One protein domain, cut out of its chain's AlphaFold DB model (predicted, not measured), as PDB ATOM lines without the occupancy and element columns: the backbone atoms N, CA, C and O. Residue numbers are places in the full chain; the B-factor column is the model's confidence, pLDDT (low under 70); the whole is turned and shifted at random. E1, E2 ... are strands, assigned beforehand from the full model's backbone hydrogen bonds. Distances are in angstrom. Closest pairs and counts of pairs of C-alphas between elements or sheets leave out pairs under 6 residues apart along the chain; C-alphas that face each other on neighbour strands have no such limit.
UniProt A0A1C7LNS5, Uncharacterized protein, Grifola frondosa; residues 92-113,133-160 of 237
ATOM      1  N   SER A  92       4.001  16.560 -24.131       64.00
ATOM      2  CA  SER A  92       5.413  16.444 -24.493       64.00
ATOM      3  C   SER A  92       5.702  17.153 -25.823       64.00
ATOM      4  O   SER A  92       4.962  16.982 -26.791       64.00
ATOM      5  N   PRO A  93       6.800  17.922 -25.945       67.56
ATOM      6  CA  PRO A  93       7.198  18.516 -27.221       67.56
ATOM      7  C   PRO A  93       7.548  17.470 -28.296       67.56
ATOM      8  O   PRO A  93       7.620  17.815 -29.470       67.56
ATOM      9  N   SER A  94       7.762  16.197 -27.933       63.94
ATOM     10  CA  SER A  94       7.979  15.108 -28.897       63.94
ATOM     11  C   SER A  94       6.688  14.495 -29.455       63.94
ATOM     12  O   SER A  94       6.750  13.724 -30.415       63.94
ATOM     13  N   THR A  95       5.533  14.806 -28.859       64.50
ATOM     14  CA  THR A  95       4.218  14.232 -29.206       64.50
ATOM     15  C   THR A  95       3.271  15.293 -29.751       64.50
ATOM     16  O   THR A  95       2.446  15.003 -30.615       64.50
ATOM     17  N   THR A  96       3.437  16.539 -29.306       66.25
ATOM     18  CA  THR A  96       2.682  17.688 -29.797       66.25
ATOM     19  C   THR A  96       3.266  18.192 -31.113       66.25
ATOM     20  O   THR A  96       4.313  18.838 -31.128       66.25
ATOM     21  N   VAL A  97       2.560  17.971 -32.226       66.00
ATOM     22  CA  VAL A  97       2.920  18.566 -33.523       66.00
ATOM     23  C   VAL A  97       1.893  19.601 -33.938       66.00
ATOM     24  O   VAL A  97       0.690  19.354 -33.925       66.00
ATOM     25  N   HIS A  98       2.398  20.769 -34.323       66.00
ATOM     26  CA  HIS A  98       1.590  21.840 -34.879       66.00
ATOM     27  C   HIS A  98       1.538  21.648 -36.392       66.00
ATOM     28  O   HIS A  98       2.518  21.878 -37.102       66.00
ATOM     29  N   ILE A  99       0.391  21.182 -36.870       60.28
ATOM     30  CA  ILE A  99       0.113  21.042 -38.295       60.28
ATOM     31  C   ILE A  99      -0.273  22.432 -38.813       60.28
ATOM     32  O   ILE A  99      -1.369  22.923 -38.546       60.28
ATOM     33  N   THR A 100       0.667  23.101 -39.480       64.00
ATOM     34  CA  THR A 100       0.478  24.444 -40.060       64.00
ATOM     35  C   THR A 100       0.024  24.407 -41.518       64.00
ATOM     36  O   THR A 100      -0.365  25.442 -42.053       64.00
ATOM     37  N   ASP A 101       0.082  23.233 -42.145       62.22
ATOM     38  CA  ASP A 101      -0.271  22.990 -43.542       62.22
ATOM     39  C   ASP A 101      -1.347  21.896 -43.622       62.22
ATOM     40  O   ASP A 101      -1.307  20.908 -42.894       62.22
ATOM     41  N   GLU A 102      -2.327  22.069 -44.500       62.34
ATOM     42  CA  GLU A 102      -3.415  21.110 -44.722       62.34
ATOM     43  C   GLU A 102      -2.968  19.815 -45.416       62.34
ATOM     44  O   GLU A 102      -3.670  18.803 -45.363       62.34
ATOM     45  N   HIS A 103      -1.800  19.835 -46.051       65.25
ATOM     46  CA  HIS A 103      -1.146  18.673 -46.641       65.25
ATOM     47  C   HIS A 103      -0.300  17.891 -45.634       65.25
ATOM     48  O   HIS A 103       0.170  16.794 -45.952       65.25
ATOM     49  N   ASP A 104      -0.126  18.421 -44.423       68.69
ATOM     50  CA  ASP A 104       0.635  17.772 -43.373       68.69
ATOM     51  C   ASP A 104      -0.269  16.910 -42.493       68.69
ATOM     52  O   ASP A 104      -1.319  17.322 -42.004       68.69
ATOM     53  N   PHE A 105       0.169  15.677 -42.256       74.81
ATOM     54  CA  PHE A 105      -0.414  14.818 -41.236       74.81
ATOM     55  C   PHE A 105       0.692  14.232 -40.375       74.81
ATOM     56  O   PHE A 105       1.836  14.077 -40.815       74.81
ATOM     57  N   THR A 106       0.334  13.884 -39.146       77.69
ATOM     58  CA  THR A 106       1.244  13.232 -38.215       77.69
ATOM     59  C   THR A 106       0.671  11.918 -37.740       77.69
ATOM     60  O   THR A 106      -0.532  11.772 -37.526       77.69
ATOM     61  N   LEU A 107       1.555  10.941 -37.589       80.12
ATOM     62  CA  LEU A 107       1.238   9.700 -36.917       80.12
ATOM     63  C   LEU A 107       1.996   9.607 -35.615       80.12
ATOM     64  O   LEU A 107       3.222   9.694 -35.594       80.12
ATOM     65  N   LEU A 108       1.254   9.350 -34.547       79.88
ATOM     66  CA  LEU A 108       1.842   8.975 -33.279       79.88
ATOM     67  C   LEU A 108       2.155   7.476 -33.323       79.88
ATOM     68  O   LEU A 108       1.253   6.643 -33.431       79.88
ATOM     69  N   LEU A 109       3.442   7.141 -33.284       79.00
ATOM     70  CA  LEU A 109       3.935   5.767 -33.239       79.00
ATOM     71  C   LEU A 109       4.710   5.544 -31.936       79.00
ATOM     72  O   LEU A 109       5.289   6.491 -31.412       79.00
ATOM     73  N   PRO A 110       4.773   4.316 -31.406       71.81
ATOM     74  CA  PRO A 110       5.595   4.019 -30.237       71.81
ATOM     75  C   PRO A 110       7.066   4.368 -30.496       71.81
ATOM     76  O   PRO A 110       7.627   3.982 -31.523       71.81
ATOM     77  N   ASN A 111       7.719   5.038 -29.542       67.88
ATOM     78  CA  ASN A 111       9.139   5.406 -29.635       67.88
ATOM     79  C   ASN A 111      10.069   4.177 -29.707       67.88
ATOM     80  O   ASN A 111      11.223   4.249 -30.128       67.88
ATOM     81  N   ARG A 112       9.583   3.014 -29.258       64.25
ATOM     82  CA  ARG A 112      10.364   1.780 -29.181       64.25
ATOM     83  C   ARG A 112       9.843   0.741 -30.171       64.25
ATOM     84  O   ARG A 112       8.719   0.255 -30.020       64.25
ATOM     85  N   PRO A 113      10.664   0.306 -31.142       53.25
ATOM     86  CA  PRO A 113      10.345  -0.863 -31.942       53.25
ATOM     87  C   PRO A 113      10.463  -2.117 -31.058       53.25
ATOM     88  O   PRO A 113      11.536  -2.692 -30.894       53.25
ATOM     89  N   GLU A 133       4.384  -2.309 -28.843       54.94
ATOM     90  CA  GLU A 133       4.021  -1.594 -27.622       54.94
ATOM     91  C   GLU A 133       2.886  -0.655 -28.027       54.94
ATOM     92  O   GLU A 133       3.033   0.106 -28.979       54.94
ATOM     93  N   LEU A 134       1.705  -0.809 -27.436       58.22
ATOM     94  CA  LEU A 134       0.663   0.186 -27.642       58.22
ATOM     95  C   LEU A 134       1.164   1.478 -26.990       58.22
ATOM     96  O   LEU A 134       1.924   1.426 -26.025       58.22
ATOM     97  N   ILE A 135       0.733   2.628 -27.498       63.16
ATOM     98  CA  ILE A 135       0.857   3.896 -26.771       63.16
ATOM     99  C   ILE A 135      -0.172   3.800 -25.636       63.16
ATOM    100  O   ILE A 135      -1.281   4.308 -25.768       63.16
ATOM    101  N   SER A 136       0.079   2.942 -24.643       58.38
ATOM    102  CA  SER A 136      -0.997   2.433 -23.791       58.38
ATOM    103  C   SER A 136      -1.276   3.298 -22.581       58.38
ATOM    104  O   SER A 136      -2.402   3.239 -22.109       58.38
ATOM    105  N   ASP A 137      -0.329   4.109 -22.098       51.91
ATOM    106  CA  ASP A 137      -0.493   4.701 -20.761       51.91
ATOM    107  C   ASP A 137       0.018   6.148 -20.613       51.91
ATOM    108  O   ASP A 137      -0.358   6.826 -19.658       51.91
ATOM    109  N   ALA A 138       0.821   6.663 -21.551       59.81
ATOM    110  CA  ALA A 138       1.255   8.060 -21.561       59.81
ATOM    111  C   ALA A 138       1.538   8.542 -22.989       59.81
ATOM    112  O   ALA A 138       2.179   7.838 -23.772       59.81
ATOM    113  N   GLU A 139       1.130   9.772 -23.320       62.75
ATOM    114  CA  GLU A 139       1.455  10.385 -24.617       62.75
ATOM    115  C   GLU A 139       2.964  10.362 -24.888       62.75
ATOM    116  O   GLU A 139       3.376  10.111 -26.015       62.75
ATOM    117  N   ASN A 140       3.783  10.533 -23.843       68.81
ATOM    118  CA  ASN A 140       5.244  10.583 -23.910       68.81
ATOM    119  C   ASN A 140       5.921   9.290 -24.418       68.81
ATOM    120  O   ASN A 140       7.094   9.322 -24.788       68.81
ATOM    121  N   ASP A 141       5.205   8.163 -24.462       69.19
ATOM    122  CA  ASP A 141       5.714   6.921 -25.065       69.19
ATOM    123  C   ASP A 141       5.567   6.910 -26.597       69.19
ATOM    124  O   ASP A 141       6.152   6.071 -27.294       69.19
ATOM    125  N   GLY A 142       4.806   7.867 -27.129       74.88
ATOM    126  CA  GLY A 142       4.668   8.140 -28.547       74.88
ATOM    127  C   GLY A 142       5.754   9.073 -29.087       74.88
ATOM    128  O   GLY A 142       6.323   9.914 -28.393       74.88
ATOM    129  N   VAL A 143       6.014   8.941 -30.380       78.81
ATOM    130  CA  VAL A 143       6.778   9.884 -31.196       78.81
ATOM    131  C   VAL A 143       5.937  10.217 -32.408       78.81
ATOM    132  O   VAL A 143       5.389   9.324 -33.059       78.81
ATOM    133  N   ALA A 144       5.823  11.507 -32.701       81.50
ATOM    134  CA  ALA A 144       5.123  11.958 -33.885       81.50
ATOM    135  C   ALA A 144       6.037  11.884 -35.114       81.50
ATOM    136  O   ALA A 144       7.127  12.455 -35.126       81.50
ATOM    137  N   PHE A 145       5.565  11.203 -36.153       81.88
ATOM    138  CA  PHE A 145       6.189  11.157 -37.469       81.88
ATOM    139  C   PHE A 145       5.345  11.945 -38.460       81.88
ATOM    140  O   PHE A 145       4.141  11.707 -38.554       81.88
ATOM    141  N   CYS A 146       5.963  12.850 -39.214       82.25
ATOM    142  CA  CYS A 146       5.239  13.710 -40.152       82.25
ATOM    143  C   CYS A 146       5.449  13.305 -41.597       82.25
ATOM    144  O   CYS A 146       6.379  12.568 -41.941       82.25
ATOM    145  N   THR A 147       4.594  13.855 -42.447       80.00
ATOM    146  CA  THR A 147       4.780  13.870 -43.891       80.00
ATOM    147  C   THR A 147       6.213  14.270 -44.268       80.00
ATOM    148  O   THR A 147       6.787  15.177 -43.661       80.00
ATOM    149  N   PRO A 148       6.806  13.620 -45.282       79.25
ATOM    150  CA  PRO A 148       8.168  13.906 -45.741       79.25
ATOM    151  C   PRO A 148       8.411  15.387 -46.080       79.25
ATOM    152  O   PRO A 148       9.500  15.913 -45.846       79.25
ATOM    153  N   ALA A 149       7.377  16.060 -46.597       78.12
ATOM    154  CA  ALA A 149       7.399  17.475 -46.954       78.12
ATOM    155  C   ALA A 149       7.291  18.429 -45.748       78.12
ATOM    156  O   ALA A 149       7.569  19.619 -45.894       78.12
ATOM    157  N   SER A 150       6.930  17.928 -44.563       76.75
ATOM    158  CA  SER A 150       6.690  18.775 -43.398       76.75
ATOM    159  C   SER A 150       7.985  19.360 -42.837       76.75
ATOM    160  O   SER A 150       8.988  18.670 -42.604       76.75
ATOM    161  N   SER A 151       7.960  20.664 -42.578       74.25
ATOM    162  CA  SER A 151       9.057  21.405 -41.949       74.25
ATOM    163  C   SER A 151       8.939  21.475 -40.424       74.25
ATOM    164  O   SER A 151       9.900  21.865 -39.764       74.25
ATOM    165  N   SER A 152       7.795  21.081 -39.857       69.31
ATOM    166  CA  SER A 152       7.417  21.399 -38.476       69.31
ATOM    167  C   SER A 152       7.771  20.326 -37.446       69.31
ATOM    168  O   SER A 152       7.456  20.504 -36.268       69.31
ATOM    169  N   CYS A 153       8.430  19.226 -37.833       74.19
ATOM    170  CA  CYS A 153       8.707  18.150 -36.886       74.19
ATOM    171  C   CYS A 153      10.057  17.435 -37.064       74.19
ATOM    172  O   CYS A 153      10.617  17.394 -38.163       74.19
ATOM    173  N   PRO A 154      10.590  16.860 -35.967       76.38
ATOM    174  CA  PRO A 154      11.934  16.289 -35.938       76.38
ATOM    175  C   PRO A 154      12.042  14.926 -36.632       76.38
ATOM    176  O   PRO A 154      13.144  14.530 -37.003       76.38
ATOM    177  N   GLN A 155      10.933  14.197 -36.790       82.75
ATOM    178  CA  GLN A 155      10.918  12.853 -37.371       82.75
ATOM    179  C   GLN A 155      10.051  12.835 -38.625       82.75
ATOM    180  O   GLN A 155       8.827  12.948 -38.563       82.75
ATOM    181  N   ARG A 156      10.690  12.670 -39.781       84.81
ATOM    182  CA  ARG A 156       9.998  12.567 -41.066       84.81
ATOM    183  C   ARG A 156       9.782  11.107 -41.419       84.81
ATOM    184  O   ARG A 156      10.685  10.283 -41.275       84.81
ATOM    185  N   MET A 157       8.586  10.790 -41.895       82.31
ATOM    186  CA  MET A 157       8.340   9.500 -42.521       82.31
ATOM    187  C   MET A 157       9.144   9.395 -43.818       82.31
ATOM    188  O   MET A 157       9.429  10.398 -44.470       82.31
ATOM    189  N   GLN A 158       9.486   8.169 -44.207       78.56
ATOM    190  CA  GLN A 158      10.008   7.921 -45.549       78.56
ATOM    191  C   GLN A 158       8.895   8.102 -46.586       78.56
ATOM    192  O   GLN A 158       7.728   7.781 -46.324       78.56
ATOM    193  N   ASP A 159       9.260   8.575 -47.778       74.88
ATOM    194  CA  ASP A 159       8.334   8.656 -48.906       74.88
ATOM    195  C   ASP A 159       7.687   7.291 -49.174       74.88
ATOM    196  O   ASP A 159       8.348   6.258 -49.263       74.88
ATOM    197  N   GLY A 160       6.357   7.280 -49.286       69.12
ATOM    198  CA  GLY A 160       5.594   6.061 -49.543       69.12
ATOM    199  C   GLY A 160       5.409   5.124 -48.344       69.12
ATOM    200  O   GLY A 160       4.742   4.105 -48.517       69.12
TER     201      GLY A 160
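What this domain is: This is residues 92 to 113 and 133 to 160 of the 237 residues of an uncharacterized protein of Grifola frondosa (UniProt A0A1C7LNS5). Little regular structure is seen here: a short ribbon of two antiparallel strands, E1 and E2, forms the middle, with long loops about it. Residues 92 to 105 run along the ribbon and fold back into E1, while residues 147 to 160 loop beyond the end of E2 and fold back. The printed part has 50 residues, no named helix and two strands, E1 then E2, with 10 residues in them; the class is all strand. It is compact, with a radius of gyration of the C-alphas of 10.9 A and spans of 29 by 22 by 15 A.

Where its parts are: E1, residues 106 to 110, begins at C-alpha 106 (1.244, 13.232, -38.215) and measures 12.9 A. E2, residues 142 to 146, also 12.9 A, ends at C-alpha 146 (5.239, 13.710, -40.152).

How they stand to each other: E1 and E2 are antiparallel neighbours, their directions 147 degrees apart. N 107 and O 145, 2.9 A, and N 143 and O 109, 2.8 A, are within hydrogen-bond range.

The domain as a whole: Residues 114 to 132 are not printed; C-alphas 113 and 133 are 7.7 A apart across this cut, which the link from E1 to E2 crosses. Mean pLDDT of the printed part is 70.3, with 27 residues under 70, among them 92 to 104 and 133 to 141.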